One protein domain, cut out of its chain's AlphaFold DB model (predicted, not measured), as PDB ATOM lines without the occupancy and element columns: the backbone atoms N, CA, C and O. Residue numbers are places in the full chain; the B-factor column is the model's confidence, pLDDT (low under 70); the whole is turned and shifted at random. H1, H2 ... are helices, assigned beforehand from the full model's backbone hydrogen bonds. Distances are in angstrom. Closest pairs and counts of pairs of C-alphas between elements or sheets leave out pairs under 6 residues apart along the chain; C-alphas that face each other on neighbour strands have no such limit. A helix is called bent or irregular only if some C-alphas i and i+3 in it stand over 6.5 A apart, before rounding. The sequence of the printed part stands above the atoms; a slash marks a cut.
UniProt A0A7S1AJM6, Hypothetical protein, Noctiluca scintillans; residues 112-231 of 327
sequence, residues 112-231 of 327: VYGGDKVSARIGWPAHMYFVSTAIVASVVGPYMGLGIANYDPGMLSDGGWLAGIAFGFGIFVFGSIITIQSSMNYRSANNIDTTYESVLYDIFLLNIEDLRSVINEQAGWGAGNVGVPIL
ATOM      1  N   VAL A 112     137.880 205.280 207.185       86.94
ATOM      2  CA  VAL A 112     138.847 204.718 208.150       86.94
ATOM      3  C   VAL A 112     139.762 203.676 207.501       86.94
ATOM      4  O   VAL A 112     140.963 203.655 207.768       86.94
ATOM      5  N   TYR A 113     139.217 202.826 206.625       88.19
ATOM      6  CA  TYR A 113     139.987 201.794 205.932       88.19
ATOM      7  C   TYR A 113     141.162 202.404 205.159       88.19
ATOM      8  O   TYR A 113     141.015 203.428 204.489       88.19
ATOM      9  N   GLY A 114     142.342 201.785 205.257       83.75
ATOM     10  CA  GLY A 114     143.549 202.253 204.571       83.75
ATOM     11  C   GLY A 114     144.056 203.626 205.036       83.75
ATOM     12  O   GLY A 114     144.852 204.242 204.322       83.75
ATOM     13  N   GLY A 115     143.620 204.106 206.208       82.56
ATOM     14  CA  GLY A 115     144.007 205.403 206.770       82.56
ATOM     15  C   GLY A 115     145.522 205.609 206.855       82.56
ATOM     16  O   GLY A 115     145.999 206.712 206.585       82.56
ATOM     17  N   ASP A 116     146.298 204.553 207.115       84.88
ATOM     18  CA  ASP A 116     147.766 204.613 207.155       84.88
ATOM     19  C   ASP A 116     148.380 204.877 205.775       84.88
ATOM     20  O   ASP A 116     149.236 205.752 205.621       84.88
ATOM     21  N   LYS A 117     147.898 204.175 204.739       85.19
ATOM     22  CA  LYS A 117     148.351 204.354 203.348       85.19
ATOM     23  C   LYS A 117     148.025 205.758 202.842       85.19
ATOM     24  O   LYS A 117     148.844 206.388 202.172       85.19
ATOM     25  N   VAL A 118     146.833 206.250 203.183       85.44
ATOM     26  CA  VAL A 118     146.404 207.614 202.865       85.44
ATOM     27  C   VAL A 118     147.296 208.613 203.602       85.44
ATOM     28  O   VAL A 118     147.924 209.460 202.967       85.44
ATOM     29  N   SER A 119     147.445 208.472 204.919       84.88
ATOM     30  CA  SER A 119     148.241 209.375 205.760       84.88
ATOM     31  C   SER A 119     149.712 209.435 205.352       84.88
ATOM     32  O   SER A 119     150.308 210.508 205.415       84.88
ATOM     33  N   ALA A 120     150.289 208.339 204.853       85.88
ATOM     34  CA  ALA A 120     151.645 208.329 204.308       85.88
ATOM     35  C   ALA A 120     151.798 209.227 203.063       85.88
ATOM     36  O   ALA A 120     152.842 209.853 202.879       85.88
ATOM     37  N   ARG A 121     150.758 209.330 202.220       84.19
ATOM     38  CA  ARG A 121     150.776 210.099 200.960       84.19
ATOM     39  C   ARG A 121     150.305 211.546 201.097       84.19
ATOM     40  O   ARG A 121     150.816 212.416 200.392       84.19
ATOM     41  N   ILE A 122     149.308 211.816 201.939       83.50
ATOM     42  CA  ILE A 122     148.716 213.163 202.099       83.50
ATOM     43  C   ILE A 122     149.129 213.860 203.402       83.50
ATOM     44  O   ILE A 122     148.941 215.067 203.542       83.50
ATOM     45  N   GLY A 123     149.719 213.119 204.338       86.06
ATOM     46  CA  GLY A 123     150.024 213.580 205.685       86.06
ATOM     47  C   GLY A 123     148.841 213.390 206.635       86.06
ATOM     48  O   GLY A 123     147.681 213.621 206.286       86.06
ATOM     49  N   TRP A 124     149.150 213.020 207.877       84.31
ATOM     50  CA  TRP A 124     148.161 212.821 208.940       84.31
ATOM     51  C   TRP A 124     147.218 214.025 209.163       84.31
ATOM     52  O   TRP A 124     146.003 213.820 209.223       84.31
ATOM     53  N   PRO A 125     147.696 215.291 209.202       85.94
ATOM     54  CA  PRO A 125     146.810 216.434 209.430       85.94
ATOM     55  C   PRO A 125     145.769 216.613 208.319       85.94
ATOM     56  O   PRO A 125     144.608 216.888 208.604       85.94
ATOM     57  N   ALA A 126     146.165 216.414 207.057       85.12
ATOM     58  CA  ALA A 126     145.256 216.523 205.919       85.12
ATOM     59  C   ALA A 126     144.176 215.436 205.970       85.12
ATOM     60  O   ALA A 126     142.998 215.731 205.773       85.12
ATOM     61  N   HIS A 127     144.555 214.200 206.306       86.38
ATOM     62  CA  HIS A 127     143.602 213.103 206.456       86.38
ATOM     63  C   HIS A 127     142.552 213.402 207.538       86.38
ATOM     64  O   HIS A 127     141.354 213.274 207.285       86.38
ATOM     65  N   MET A 128     142.979 213.896 208.705       86.06
ATOM     66  CA  MET A 128     142.058 214.268 209.782       86.06
ATOM     67  C   MET A 128     141.096 215.388 209.379       86.06
ATOM     68  O   MET A 128     139.904 215.275 209.655       86.06
ATOM     69  N   TYR A 129     141.584 216.441 208.708       87.12
ATOM     70  CA  TYR A 129     140.717 217.523 208.228       87.12
ATOM     71  C   TYR A 129     139.662 217.022 207.243       87.12
ATOM     72  O   TYR A 129     138.510 217.462 207.287       87.12
ATOM     73  N   PHE A 130     140.034 216.085 206.374       86.75
ATOM     74  CA  PHE A 130     139.117 215.513 205.399       86.75
ATOM     75  C   PHE A 130     138.002 214.709 206.075       86.75
ATOM     76  O   PHE A 130     136.822 214.961 205.824       86.75
ATOM     77  N   VAL A 131     138.365 213.812 206.999       86.94
ATOM     78  CA  VAL A 131     137.404 213.001 207.764       86.94
ATOM     79  C   VAL A 131     136.511 213.886 208.634       86.94
ATOM     80  O   VAL A 131     135.289 213.734 208.618       86.94
ATOM     81  N   SER A 132     137.081 214.864 209.347       85.25
ATOM     82  CA  SER A 132     136.300 215.765 210.199       85.25
ATOM     83  C   SER A 132     135.308 216.588 209.386       85.25
ATOM     84  O   SER A 132     134.161 216.741 209.793       85.25
ATOM     85  N   THR A 133     135.720 217.091 208.219       87.25
ATOM     86  CA  THR A 133     134.832 217.862 207.342       87.25
ATOM     87  C   THR A 133     133.692 216.990 206.828       87.25
ATOM     88  O   THR A 133     132.549 217.438 206.827       87.25
ATOM     89  N   ALA A 134     133.968 215.747 206.428       84.56
ATOM     90  CA  ALA A 134     132.940 214.826 205.954       84.56
ATOM     91  C   ALA A 134     131.903 214.504 207.042       84.56
ATOM     92  O   ALA A 134     130.701 214.556 206.778       84.56
ATOM     93  N   ILE A 135     132.346 214.256 208.280       83.25
ATOM     94  CA  ILE A 135     131.453 214.016 209.423       83.25
ATOM     95  C   ILE A 135     130.633 215.274 209.735       83.25
ATOM     96  O   ILE A 135     129.409 215.205 209.832       83.25
ATOM     97  N   VAL A 136     131.282 216.439 209.837       86.75
ATOM     98  CA  VAL A 136     130.604 217.711 210.138       86.75
ATOM     99  C   VAL A 136     129.587 218.060 209.056       86.75
ATOM    100  O   VAL A 136     128.456 218.402 209.383       86.75
ATOM    101  N   ALA A 137     129.938 217.932 207.776       86.56
ATOM    102  CA  ALA A 137     129.017 218.167 206.668       86.56
ATOM    103  C   ALA A 137     127.801 217.229 206.727       86.56
ATOM    104  O   ALA A 137     126.669 217.678 206.534       86.56
ATOM    105  N   SER A 138     128.034 215.952 207.048       79.75
ATOM    106  CA  SER A 138     126.979 214.938 207.139       79.75
ATOM    107  C   SER A 138     126.031 215.186 208.317       79.75
ATOM    108  O   SER A 138     124.851 214.897 208.189       79.75
ATOM    109  N   VAL A 139     126.501 215.749 209.438       82.31
ATOM    110  CA  VAL A 139     125.661 216.059 210.615       82.31
ATOM    111  C   VAL A 139     124.970 217.418 210.484       82.31
ATOM    112  O   VAL A 139     123.763 217.543 210.696       82.31
ATOM    113  N   VAL A 140     125.728 218.456 210.130       83.56
ATOM    114  CA  VAL A 140     125.246 219.845 210.129       83.56
ATOM    115  C   VAL A 140     124.275 220.100 208.978       83.56
ATOM    116  O   VAL A 140     123.308 220.836 209.165       83.56
ATOM    117  N   GLY A 141     124.482 219.486 207.807       82.69
ATOM    118  CA  GLY A 141     123.592 219.644 206.652       82.69
ATOM    119  C   GLY A 141     122.141 219.236 206.955       82.69
ATOM    120  O   GLY A 141     121.249 220.086 206.865       82.69
ATOM    121  N   PRO A 142     121.884 217.981 207.369       76.75
ATOM    122  CA  PRO A 142     120.557 217.518 207.777       76.75
ATOM    123  C   PRO A 142     119.973 218.304 208.952       76.75
ATOM    124  O   PRO A 142     118.800 218.668 208.905       76.75
ATOM    125  N   TYR A 143     120.779 218.628 209.970       77.62
ATOM    126  CA  TYR A 143     120.315 219.406 211.123       77.62
ATOM    127  C   TYR A 143     119.811 220.799 210.719       77.62
ATOM    128  O   TYR A 143     118.719 221.205 211.113       77.62
ATOM    129  N   MET A 144     120.569 221.515 209.886       78.56
ATOM    130  CA  MET A 144     120.161 222.819 209.357       78.56
ATOM    131  C   MET A 144     118.935 222.703 208.450       78.56
ATOM    132  O   MET A 144     118.030 223.528 208.544       78.56
ATOM    133  N   GLY A 145     118.869 221.667 207.606       76.56
ATOM    134  CA  GLY A 145     117.718 221.419 206.737       76.56
ATOM    135  C   GLY A 145     116.422 221.186 207.517       76.56
ATOM    136  O   GLY A 145     115.401 221.797 207.203       76.56
ATOM    137  N   LEU A 146     116.474 220.365 208.571       73.75
ATOM    138  CA  LEU A 146     115.340 220.112 209.465       73.75
ATOM    139  C   LEU A 146     114.998 221.337 210.323       73.75
ATOM    140  O   LEU A 146     113.824 221.645 210.513       73.75
ATOM    141  N   GLY A 147     115.998 222.068 210.821       73.88
ATOM    142  CA  GLY A 147     115.785 223.279 211.614       73.88
ATOM    143  C   GLY A 147     115.088 224.390 210.826       73.88
ATOM    144  O   GLY A 147     114.152 225.009 211.328       73.88
ATOM    145  N   ILE A 148     115.493 224.607 209.571       70.62
ATOM    146  CA  ILE A 148     114.868 225.594 208.679       70.62
ATOM    147  C   ILE A 148     113.445 225.163 208.303       70.62
ATOM    148  O   ILE A 148     112.540 225.995 208.319       70.62
ATOM    149  N   ALA A 149     113.228 223.873 208.026       66.75
ATOM    150  CA  ALA A 149     111.906 223.344 207.683       66.75
ATOM    151  C   ALA A 149     110.862 223.523 208.805       66.75
ATOM    152  O   ALA A 149     109.678 223.660 208.516       66.75
ATOM    153  N   ASN A 150     111.289 223.561 210.072       67.88
ATOM    154  CA  ASN A 150     110.399 223.735 211.226       67.88
ATOM    155  C   ASN A 150     110.131 225.207 211.608       67.88
ATOM    156  O   ASN A 150     109.244 225.465 212.420       67.88
ATOM    157  N   TYR A 151     110.891 226.174 211.077       65.31
ATOM    158  CA  TYR A 151     110.820 227.577 211.516       65.31
ATOM    159  C   TYR A 151     109.762 228.413 210.772       65.31
ATOM    160  O   TYR A 151     109.183 229.319 211.369       65.31
ATOM    161  N   ASP A 152     109.478 228.121 209.498       61.34
ATOM    162  CA  ASP A 152     108.446 228.824 208.724       61.34
ATOM    163  C   ASP A 152     107.654 227.853 207.822       61.34
ATOM    164  O   ASP A 152     108.167 227.413 206.790       61.34
ATOM    165  N   PRO A 153     106.396 227.518 208.169       58.34
ATOM    166  CA  PRO A 153     105.555 226.639 207.357       58.34
ATOM    167  C   PRO A 153     105.060 227.286 206.047       58.34
ATOM    168  O   PRO A 153     104.456 226.595 205.228       58.34
ATOM    169  N   GLY A 154     105.273 228.595 205.833       56.69
ATOM    170  CA  GLY A 154     104.790 229.336 204.659       56.69
ATOM    171  C   GLY A 154     105.845 229.605 203.581       56.69
ATOM    172  O   GLY A 154     105.508 229.714 202.401       56.69
ATOM    173  N   MET A 155     107.121 229.674 203.952       48.22
ATOM    174  CA  MET A 155     108.232 229.909 203.033       48.22
ATOM    175  C   MET A 155     109.239 228.770 203.170       48.22
ATOM    176  O   MET A 155     110.303 229.011 203.721       48.22
ATOM    177  N   LEU A 156     108.876 227.558 202.697       52.72
ATOM    178  CA  LEU A 156     109.738 226.406 202.314       52.72
ATOM    179  C   LEU A 156     109.096 225.023 202.618       52.72
ATOM    180  O   LEU A 156     109.772 224.147 203.157       52.72
ATOM    181  N   SER A 157     107.854 224.742 202.190       54.84
ATOM    182  CA  SER A 157     107.384 223.335 202.150       54.84
ATOM    183  C   SER A 157     108.244 222.462 201.221       54.84
ATOM    184  O   SER A 157     108.362 221.261 201.441       54.84
ATOM    185  N   ASP A 158     108.914 223.074 200.233       59.62
ATOM    186  CA  ASP A 158     109.581 222.338 199.151       59.62
ATOM    187  C   ASP A 158     111.112 222.530 199.097       59.62
ATOM    188  O   ASP A 158     111.769 221.870 198.295       59.62
ATOM    189  N   GLY A 159     111.721 223.391 199.933       65.06
ATOM    190  CA  GLY A 159     113.140 223.777 199.771       65.06
ATOM    191  C   GLY A 159     114.035 223.779 201.019       65.06
ATOM    192  O   GLY A 159     115.238 223.993 200.881       65.06
ATOM    193  N   GLY A 160     113.508 223.543 202.227       71.50
ATOM    194  CA  GLY A 160     114.331 223.520 203.450       71.50
ATOM    195  C   GLY A 160     115.387 222.409 203.423       71.50
ATOM    196  O   GLY A 160     116.555 222.623 203.750       71.50
ATOM    197  N   TRP A 161     115.006 221.242 202.904       71.06
ATOM    198  CA  TRP A 161     115.917 220.122 202.676       71.06
ATOM    199  C   TRP A 161     116.998 220.451 201.628       71.06
ATOM    200  O   TRP A 161     118.162 220.111 201.830       71.06
ATOM    201  N   LEU A 162     116.657 221.188 200.560       75.75
ATOM    202  CA  LEU A 162     117.625 221.657 199.556       75.75
ATOM    203  C   LEU A 162     118.646 222.623 200.162       75.75
ATOM    204  O   LEU A 162     119.835 222.512 199.870       75.75
ATOM    205  N   ALA A 163     118.205 223.539 201.028       78.69
ATOM    206  CA  ALA A 163     119.095 224.460 201.730       78.69
ATOM    207  C   ALA A 163     120.061 223.716 202.671       78.69
ATOM    208  O   ALA A 163     121.254 224.020 202.683       78.69
ATOM    209  N   GLY A 164     119.574 222.705 203.399       81.31
ATOM    210  CA  GLY A 164     120.408 221.844 204.245       81.31
ATOM    211  C   GLY A 164     121.463 221.066 203.454       81.31
ATOM    212  O   GLY A 164     122.640 221.070 203.821       81.31
ATOM    213  N   ILE A 165     121.073 220.465 202.323       80.69
ATOM    214  CA  ILE A 165     122.004 219.765 201.421       80.69
ATOM    215  C   ILE A 165     123.039 220.736 200.848       80.69
ATOM    216  O   ILE A 165     124.232 220.441 200.875       80.69
ATOM    217  N   ALA A 166     122.609 221.905 200.364       84.12
ATOM    218  CA  ALA A 166     123.511 222.912 199.810       84.12
ATOM    219  C   ALA A 166     124.516 223.417 200.856       84.12
ATOM    220  O   ALA A 166     125.696 223.585 200.549       84.12
ATOM    221  N   PHE A 167     124.075 223.608 202.101       85.88
ATOM    222  CA  PHE A 167     124.941 224.013 203.203       85.88
ATOM    223  C   PHE A 167     125.958 222.924 203.571       85.88
ATOM    224  O   PHE A 167     127.152 223.209 203.673       85.88
ATOM    225  N   GLY A 168     125.513 221.668 203.693       86.44
ATOM    226  CA  GLY A 168     126.396 220.522 203.929       86.44
ATOM    227  C   GLY A 168     127.429 220.350 202.812       86.44
ATOM    228  O   GLY A 168     128.623 220.211 203.082       86.44
ATOM    229  N   PHE A 169     127.000 220.462 201.553       86.75
ATOM    230  CA  PHE A 169     127.895 220.428 200.397       86.75
ATOM    231  C   PHE A 169     128.894 221.595 200.412       86.75
ATOM    232  O   PHE A 169     130.075 221.394 200.140       86.75
ATOM    233  N   GLY A 170     128.460 222.796 200.801       88.94
ATOM    234  CA  GLY A 170     129.333 223.960 200.963       88.94
ATOM    235  C   GLY A 170     130.443 223.738 201.996       88.94
ATOM    236  O   GLY A 170     131.610 224.005 201.704       88.94
ATOM    237  N   ILE A 171     130.106 223.189 203.171       90.00
ATOM    238  CA  ILE A 171     131.091 222.809 204.202       90.00
ATOM    239  C   ILE A 171     132.070 221.769 203.649       90.00
ATOM    240  O   ILE A 171     133.283 221.915 203.814       90.00
ATOM    241  N   PHE A 172     131.554 220.746 202.962       90.31
ATOM    242  CA  PHE A 172     132.371 219.683 202.386       90.31
ATOM    243  C   PHE A 172     133.374 220.206 201.348       90.31
ATOM    244  O   PHE A 172     134.557 219.865 201.403       90.31
ATOM    245  N   VAL A 173     132.930 221.079 200.439       90.69
ATOM    246  CA  VAL A 173     133.796 221.710 199.433       90.69
ATOM    247  C   VAL A 173     134.855 222.581 200.104       90.69
ATOM    248  O   VAL A 173     136.034 222.476 199.769       90.69
ATOM    249  N   PHE A 174     134.472 223.396 201.091       91.44
ATOM    250  CA  PHE A 174     135.411 224.264 201.799       91.44
ATOM    251  C   PHE A 174     136.505 223.471 202.530       91.44
ATOM    252  O   PHE A 174     137.692 223.757 202.364       91.44
ATOM    253  N   GLY A 175     136.141 222.427 203.282       89.56
ATOM    254  CA  GLY A 175     137.137 221.589 203.957       89.56
ATOM    255  C   GLY A 175     137.962 220.725 202.997       89.56
ATOM    256  O   GLY A 175     139.140 220.470 203.257       89.56
ATOM    257  N   SER A 176     137.412 220.356 201.835       88.62
ATOM    258  CA  SER A 176     138.179 219.696 200.772       88.62
ATOM    259  C   SER A 176     139.270 220.608 200.201       88.62
ATOM    260  O   SER A 176     140.395 220.157 200.001       88.62
ATOM    261  N   ILE A 177     138.990 221.904 200.012       90.38
ATOM    262  CA  ILE A 177     139.993 222.887 199.562       90.38
ATOM    263  C   ILE A 177     141.136 223.002 200.583       90.38
ATOM    264  O   ILE A 177     142.308 222.970 200.202       90.38
ATOM    265  N   ILE A 178     140.812 223.073 201.879       89.88
ATOM    266  CA  ILE A 178     141.814 223.107 202.961       89.88
ATOM    267  C   ILE A 178     142.671 221.835 202.951       89.88
ATOM    268  O   ILE A 178     143.898 221.905 203.065       89.88
ATOM    269  N   THR A 179     142.037 220.676 202.773       90.44
ATOM    270  CA  THR A 179     142.717 219.375 202.707       90.44
ATOM    271  C   THR A 179     143.698 219.322 201.538       90.44
ATOM    272  O   THR A 179     144.853 218.939 201.728       90.44
ATOM    273  N   ILE A 180     143.273 219.751 200.345       91.00
ATOM    274  CA  ILE A 180     144.127 219.796 199.151       91.00
ATOM    275  C   ILE A 180     145.333 220.699 199.414       91.00
ATOM    276  O   ILE A 180     146.468 220.275 199.198       91.00
ATOM    277  N   GLN A 181     145.117 221.897 199.963       89.94
ATOM    278  CA  GLN A 181     146.207 222.822 200.269       89.94
ATOM    279  C   GLN A 181     147.209 222.233 201.277       89.94
ATOM    280  O   GLN A 181     148.422 222.324 201.077       89.94
ATOM    281  N   SER A 182     146.720 221.601 202.347       87.62
ATOM    282  CA  SER A 182     147.576 220.952 203.348       87.62
ATOM    283  C   SER A 182     148.350 219.770 202.757       87.62
ATOM    284  O   SER A 182     149.534 219.608 203.054       87.62
ATOM    285  N   SER A 183     147.710 218.968 201.903       88.75
ATOM    286  CA  SER A 183     148.342 217.828 201.233       88.75
ATOM    287  C   SER A 183     149.428 218.286 200.259       88.75
ATOM    288  O   SER A 183     150.506 217.699 200.215       88.75
ATOM    289  N   MET A 184     149.195 219.367 199.509       87.62
ATOM    290  CA  MET A 184     150.204 219.940 198.613       87.62
ATOM    291  C   MET A 184     151.442 220.416 199.378       87.62
ATOM    292  O   MET A 184     152.565 220.132 198.962       87.62
ATOM    293  N   ASN A 185     151.250 221.078 200.524       88.12
ATOM    294  CA  ASN A 185     152.357 221.512 201.378       88.12
ATOM    295  C   ASN A 185     153.168 220.314 201.903       88.12
ATOM    296  O   ASN A 185     154.397 220.340 201.870       88.12
ATOM    297  N   TYR A 186     152.488 219.248 202.337       86.69
ATOM    298  CA  TYR A 186     153.136 218.025 202.817       86.69
ATOM    299  C   TYR A 186     153.910 217.293 201.710       86.69
ATOM    300  O   TYR A 186     155.039 216.856 201.926       86.69
ATOM    301  N   ARG A 187     153.339 217.177 200.507       86.25
ATOM    302  CA  ARG A 187     153.987 216.501 199.370       86.25
ATOM    303  C   ARG A 187     155.181 217.267 198.830       86.25
ATOM    304  O   ARG A 187     156.207 216.655 198.549       86.25
ATOM    305  N   SER A 188     155.063 218.594 198.763       87.31
ATOM    306  CA  SER A 188     156.166 219.483 198.395       87.31
ATOM    307  C   SER A 188     157.352 219.330 199.355       87.31
ATOM    308  O   SER A 188     158.495 219.246 198.918       87.31
ATOM    309  N   ALA A 189     157.087 219.186 200.659       87.12
ATOM    310  CA  ALA A 189     158.132 218.960 201.658       87.12
ATOM    311  C   ALA A 189     158.810 217.577 201.556       87.12
ATOM    312  O   ALA A 189     159.970 217.443 201.938       87.12
ATOM    313  N   ASN A 190     158.110 216.561 201.041       84.50
ATOM    314  CA  ASN A 190     158.578 215.169 200.989       84.50
ATOM    315  C   ASN A 190     158.970 214.685 199.577       84.50
ATOM    316  O   ASN A 190     159.192 213.492 199.390       84.50
ATOM    317  N   ASN A 191     159.064 215.580 198.584       82.44
ATOM    318  CA  ASN A 191     159.358 215.252 197.177       82.44
ATOM    319  C   ASN A 191     158.418 214.188 196.567       82.44
ATOM    320  O   ASN A 191     158.828 213.382 195.732       82.44
ATOM    321  N   ILE A 192     157.153 214.183 196.987       82.44
ATOM    322  CA  ILE A 192     156.100 213.337 196.414       82.44
ATOM    323  C   ILE A 192     155.443 214.112 195.269       82.44
ATOM    324  O   ILE A 192     155.357 215.338 195.332       82.44
ATOM    325  N   ASP A 193     154.962 213.415 194.239       83.06
ATOM    326  CA  ASP A 193     154.255 214.032 193.113       83.06
ATOM    327  C   ASP A 193     153.137 214.987 193.581       83.06
ATOM    328  O   ASP A 193     152.242 214.617 194.352       83.06
ATOM    329  N   THR A 194     153.227 216.235 193.117       81.81
ATOM    330  CA  THR A 194     152.351 217.360 193.472       81.81
ATOM    331  C   THR A 194     151.311 217.659 192.392       81.81
ATOM    332  O   THR A 194     150.604 218.665 192.483       81.81
ATOM    333  N   THR A 195     151.188 216.790 191.385       88.19
ATOM    334  CA  THR A 195     150.169 216.898 190.339       88.19
ATOM    335  C   THR A 195     148.766 216.919 190.960       88.19
ATOM    336  O   THR A 195     148.415 216.067 191.773       88.19
ATOM    337  N   TYR A 196     147.930 217.891 190.579       83.31
ATOM    338  CA  TYR A 196     146.586 218.048 191.153       83.31
ATOM    339  C   TYR A 196     145.723 216.788 191.003       83.31
ATOM    340  O   TYR A 196     144.981 216.447 191.919       83.31
ATOM    341  N   GLU A 197     145.846 216.070 189.888       85.94
ATOM    342  CA  GLU A 197     145.099 214.830 189.645       85.94
ATOM    343  C   GLU A 197     145.485 213.715 190.622       85.94
ATOM    344  O   GLU A 197     144.603 213.067 191.188       85.94
ATOM    345  N   SER A 198     146.784 213.529 190.887       85.31
ATOM    346  CA  SER A 198     147.255 212.510 191.830       85.31
ATOM    347  C   SER A 198     146.895 212.866 193.271       85.31
ATOM    348  O   SER A 198     146.501 211.994 194.042       85.31
ATOM    349  N   VAL A 199     146.927 214.154 193.629       85.56
ATOM    350  CA  VAL A 199     146.463 214.642 194.937       85.56
ATOM    351  C   VAL A 199     144.962 214.407 195.121       85.56
ATOM    352  O   VAL A 199     144.545 213.914 196.169       85.56
ATOM    353  N   LEU A 200     144.140 214.729 194.117       87.12
ATOM    354  CA  LEU A 200     142.694 214.511 194.177       87.12
ATOM    355  C   LEU A 200     142.363 213.020 194.280       87.12
ATOM    356  O   LEU A 200     141.552 212.636 195.119       87.12
ATOM    357  N   TYR A 201     143.012 212.174 193.482       87.62
ATOM    358  CA  TYR A 201     142.820 210.730 193.569       87.62
ATOM    359  C   TYR A 201     143.193 210.194 194.959       87.62
ATOM    360  O   TYR A 201     142.406 209.469 195.575       87.62
ATOM    361  N   ASP A 202     144.342 210.617 195.493       86.44
ATOM    362  CA  ASP A 202     144.846 210.139 196.779       86.44
ATOM    363  C   ASP A 202     143.983 210.577 197.976       86.44
ATOM    364  O   ASP A 202     143.855 209.837 198.950       86.44
ATOM    365  N   ILE A 203     143.351 211.752 197.903       85.75
ATOM    366  CA  ILE A 203     142.425 212.239 198.937       85.75
ATOM    367  C   ILE A 203     141.049 211.567 198.798       85.75
ATOM    368  O   ILE A 203     140.494 211.037 199.766       85.75
ATOM    369  N   PHE A 204     140.468 211.599 197.595       87.31
ATOM    370  CA  PHE A 204     139.063 211.245 197.403       87.31
ATOM    371  C   PHE A 204     138.827 209.751 197.194       87.31
ATOM    372  O   PHE A 204     137.802 209.262 197.664       87.31
ATOM    373  N   LEU A 205     139.724 209.009 196.538       88.12
ATOM    374  CA  LEU A 205     139.422 207.650 196.065       88.12
ATOM    375  C   LEU A 205     140.388 206.562 196.534       88.12
ATOM    376  O   LEU A 205     139.962 205.415 196.605       88.12
ATOM    377  N   LEU A 206     141.631 206.884 196.891       87.31
ATOM    378  CA  LEU A 206     142.668 205.882 197.169       87.31
ATOM    379  C   LEU A 206     142.240 204.769 198.132       87.31
ATOM    380  O   LEU A 206     142.424 203.601 197.824       87.31
ATOM    381  N   ASN A 207     141.650 205.107 199.276       88.38
ATOM    382  CA  ASN A 207     141.266 204.101 200.264       88.38
ATOM    383  C   ASN A 207     140.144 203.166 199.795       88.38
ATOM    384  O   ASN A 207     140.233 201.952 199.951       88.38
ATOM    385  N   ILE A 208     139.082 203.728 199.223       87.69
ATOM    386  CA  ILE A 208     137.904 202.969 198.805       87.69
ATOM    387  C   ILE A 208     138.170 202.197 197.509       87.69
ATOM    388  O   ILE A 208     137.557 201.161 197.261       87.69
ATOM    389  N   GLU A 209     139.089 202.685 196.680       90.06
ATOM    390  CA  GLU A 209     139.535 202.003 195.473       90.06
ATOM    391  C   GLU A 209     140.504 200.860 195.804       90.06
ATOM    392  O   GLU A 209     140.397 199.800 195.196       90.06
ATOM    393  N   ASP A 210     141.358 201.019 196.821       89.75
ATOM    394  CA  ASP A 210     142.163 199.927 197.390       89.75
ATOM    395  C   ASP A 210     141.273 198.849 198.036       89.75
ATOM    396  O   ASP A 210     141.512 197.659 197.876       89.75
ATOM    397  N   LEU A 211     140.181 199.234 198.705       89.88
ATOM    398  CA  LEU A 211     139.200 198.261 199.192       89.88
ATOM    399  C   LEU A 211     138.484 197.548 198.034       89.88
ATOM    400  O   LEU A 211     138.334 196.326 198.040       89.88
ATOM    401  N   ARG A 212     138.050 198.301 197.016       91.38
ATOM    402  CA  ARG A 212     137.365 197.741 195.845       91.38
ATOM    403  C   ARG A 212     138.270 196.798 195.056       91.38
ATOM    404  O   ARG A 212     137.770 195.799 194.540       91.38
ATOM    405  N   SER A 213     139.562 197.097 194.936       89.44
ATOM    406  CA  SER A 213     140.517 196.229 194.246       89.44
ATOM    407  C   SER A 213     140.685 194.902 194.986       89.44
ATOM    408  O   SER A 213     140.536 193.863 194.350       89.44
ATOM    409  N   VAL A 214     140.845 194.924 196.315       90.19
ATOM    410  CA  VAL A 214     140.925 193.714 197.152       90.19
ATOM    411  C   VAL A 214     139.656 192.866 197.033       90.19
ATOM    412  O   VAL A 214     139.732 191.660 196.801       90.19
ATOM    413  N   ILE A 215     138.475 193.490 197.115       89.06
ATOM    414  CA  ILE A 215     137.194 192.784 196.946       89.06
ATOM    415  C   ILE A 215     137.096 192.172 195.543       89.06
ATOM    416  O   ILE A 215     136.675 191.027 195.385       89.06
ATOM    417  N   ASN A 216     137.483 192.914 194.506       91.31
ATOM    418  CA  ASN A 216     137.408 192.420 193.136       91.31
ATOM    419  C   ASN A 216     138.406 191.306 192.841       91.31
ATOM    420  O   ASN A 216     138.089 190.431 192.038       91.31
ATOM    421  N   GLU A 217     139.571 191.326 193.476       91.00
ATOM    422  CA  GLU A 217     140.568 190.267 193.375       91.00
ATOM    423  C   GLU A 217     140.066 188.973 194.025       91.00
ATOM    424  O   GLU A 217     140.133 187.914 193.406       91.00
ATOM    425  N   GLN A 218     139.503 189.060 195.234       88.25
ATOM    426  CA  GLN A 218     139.109 187.884 196.016       88.25
ATOM    427  C   GLN A 218     137.718 187.337 195.677       88.25
ATOM    428  O   GLN A 218     137.505 186.128 195.738       88.25
ATOM    429  N   ALA A 219     136.762 188.207 195.353       84.12
ATOM    430  CA  ALA A 219     135.346 187.848 195.245       84.12
ATOM    431  C   ALA A 219     134.669 188.328 193.954       84.12
ATOM    432  O   ALA A 219     133.600 187.820 193.613       84.12
ATOM    433  N   GLY A 220     135.262 189.293 193.245       86.62
ATOM    434  CA  GLY A 220     134.721 189.869 192.013       86.62
ATOM    435  C   GLY A 220     135.350 189.280 190.753       86.62
ATOM    436  O   GLY A 220     135.398 188.062 190.569       86.62
ATOM    437  N   TRP A 221     135.838 190.154 189.868       80.88
ATOM    438  CA  TRP A 221     136.395 189.755 188.570       80.88
ATOM    439  C   TRP A 221     137.556 188.757 188.675       80.88
ATOM    440  O   TRP A 221     137.643 187.855 187.844       80.88
ATOM    441  N   GLY A 222     138.416 188.884 189.689       78.00
ATOM    442  CA  GLY A 222     139.548 187.980 189.924       78.00
ATOM    443  C   GLY A 222     139.126 186.548 190.259       78.00
ATOM    444  O   GLY A 222     139.825 185.604 189.903       78.00
ATOM    445  N   ALA A 223     137.936 186.377 190.839       82.50
ATOM    446  CA  ALA A 223     137.339 185.079 191.146       82.50
ATOM    447  C   ALA A 223     136.401 184.553 190.038       82.50
ATOM    448  O   ALA A 223     135.769 183.513 190.209       82.50
ATOM    449  N   GLY A 224     136.283 185.261 188.905       86.62
ATOM    450  CA  GLY A 224     135.359 184.913 187.818       86.62
ATOM    451  C   GLY A 224     133.902 185.332 188.053       86.62
ATOM    452  O   GLY A 224     133.026 184.953 187.276       86.62
ATOM    453  N   ASN A 225     133.636 186.130 189.090       90.94
ATOM    454  CA  ASN A 225     132.310 186.638 189.432       90.94
ATOM    455  C   ASN A 225     132.071 188.053 188.880       90.94
ATOM    456  O   ASN A 225     132.964 188.717 188.343       90.94
ATOM    457  N   VAL A 226     130.837 188.544 189.036       88.56
ATOM    458  CA  VAL A 226     130.491 189.939 188.732       88.56
ATOM    459  C   VAL A 226     131.263 190.861 189.676       88.56
ATOM    460  O   VAL A 226     131.039 190.860 190.883       88.56
ATOM    461  N   GLY A 227     132.181 191.645 189.117       86.06
ATOM    462  CA  GLY A 227     132.973 192.600 189.880       86.06
ATOM    463  C   GLY A 227     132.189 193.841 190.292       86.06
ATOM    464  O   GLY A 227     131.253 194.288 189.626       86.06
ATOM    465  N   VAL A 228     132.628 194.420 191.400       90.00
ATOM    466  CA  VAL A 228     132.104 195.642 191.988       90.00
ATOM    467  C   VAL A 228     132.542 196.850 191.141       90.00
ATOM    468  O   VAL A 228     133.751 197.076 190.960       90.00
ATOM    469  N   PRO A 229     131.591 197.649 190.616       91.06
ATOM    470  CA  PRO A 229     131.892 198.800 189.768       91.06
ATOM    471  C   PRO A 229     132.429 199.984 190.581       91.06
ATOM    472  O   PRO A 229     132.168 200.104 191.774       91.06
ATOM    473  N   ILE A 230     133.096 200.934 189.918       88.50
ATOM    474  CA  ILE A 230     133.596 202.165 190.564       88.50
ATOM    475  C   ILE A 230     132.475 203.029 191.169       88.50
ATOM    476  O   ILE A 230     132.694 203.766 192.128       88.50
ATOM    477  N   LEU A 231     131.249 202.905 190.645       91.12
ATOM    478  CA  LEU A 231     130.070 203.577 191.191       91.12
ATOM    479  C   LEU A 231     129.828 203.190 192.656       91.12
ATOM    480  O   LEU A 231     129.425 204.038 193.444       91.12
TER     481      LEU A 231
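Overview. This is residues 112 to 231 of the 327 residues of the protein "Hypothetical protein" of Noctiluca scintillans (UniProt A0A7S1AJM6). The model is a bent, two-armed shape, roughly an L: one arm is a long helical hairpin of H2 and H3, the other is the single helix H5, and the short helices H1 and H4 fill the corner where the arms meet. Beyond the far end of H5, residues 219 to 231 have no named element and turn back toward the corner. The printed part has 120 residues with five named helices, in the order H1, H2, H3, H4, H5, and no named strand; its class is all helix. It is loose, with a radius of gyration of the C-alphas of 18.5 A, and flat in outline, spanning 54 by 43 by 21 A.

Arrangement. H1, residues 115 to 122, touches H2, residues 124 to 151, about perpendicular at 76 degrees; their closest C-alphas are those of Ser 119 and His 127, 6.0 A apart, and H2 touches H1 with residues 126 to 127 alone. H2 and H3, residues 160 to 189, form a helical hairpin at a shallow tilt of 12 degrees, opposite ways, with 53 pairs of C-alphas within 8 A; the closest, those of Gly 145 and Gly 164, are 3.7 A apart. H3 touches H1 with residues 182 to 187 alone, at a steep tilt of 66 degrees, closest at the C-alphas of Ile 122 and Ser 183, 4.8 A. H4, residues 196 to 204, touches H1 at a shallow tilt of 20 degrees, opposite ways, closest at the C-alphas of Val 118 and Asp 202, 6.8 A. H4 also touches residues 180 to 184 of H3, closest at the C-alphas of Ile 180 and Val 199, 7.1 A. H5, residues 206 to 218, touches H1 with residues 206 to 207 alone, closest at the C-alphas of Val 118 and Asn 207, 6.7 A, and is apart from H2 and H3. H4 and H5 meet only through their link. In H3, H4 and H5 every O i to N i+4 pair is within hydrogen-bond range; in H1 it is 3 of 4 and in H2 23 of 24.

Along the chain. H1 begins at C-alpha 115, (144.007, 205.403, 206.770), and is 10.2 A long from first to last C-alpha. H2 is 40.2 A long, ending at C-alpha 151, (110.820, 227.577, 211.516); it is neither bent nor irregular, but only just: C-alphas 139 and 142 are 6.0 A apart. H3 is 44.1 A long, H4 11.9 A and H5 18.4 A, ending at C-alpha 218, (139.109, 187.884, 196.016).

Size, cuts and confidence. The two C-alphas farthest apart are those of Gly 154 and Asn 191, 56.9 A. The printed part has no cut, and no link between its helices is long. Residues 149 to 159, of which 149 to 151 belong to H2, are under 70 in pLDDT; the mean of the printed part is 83.1.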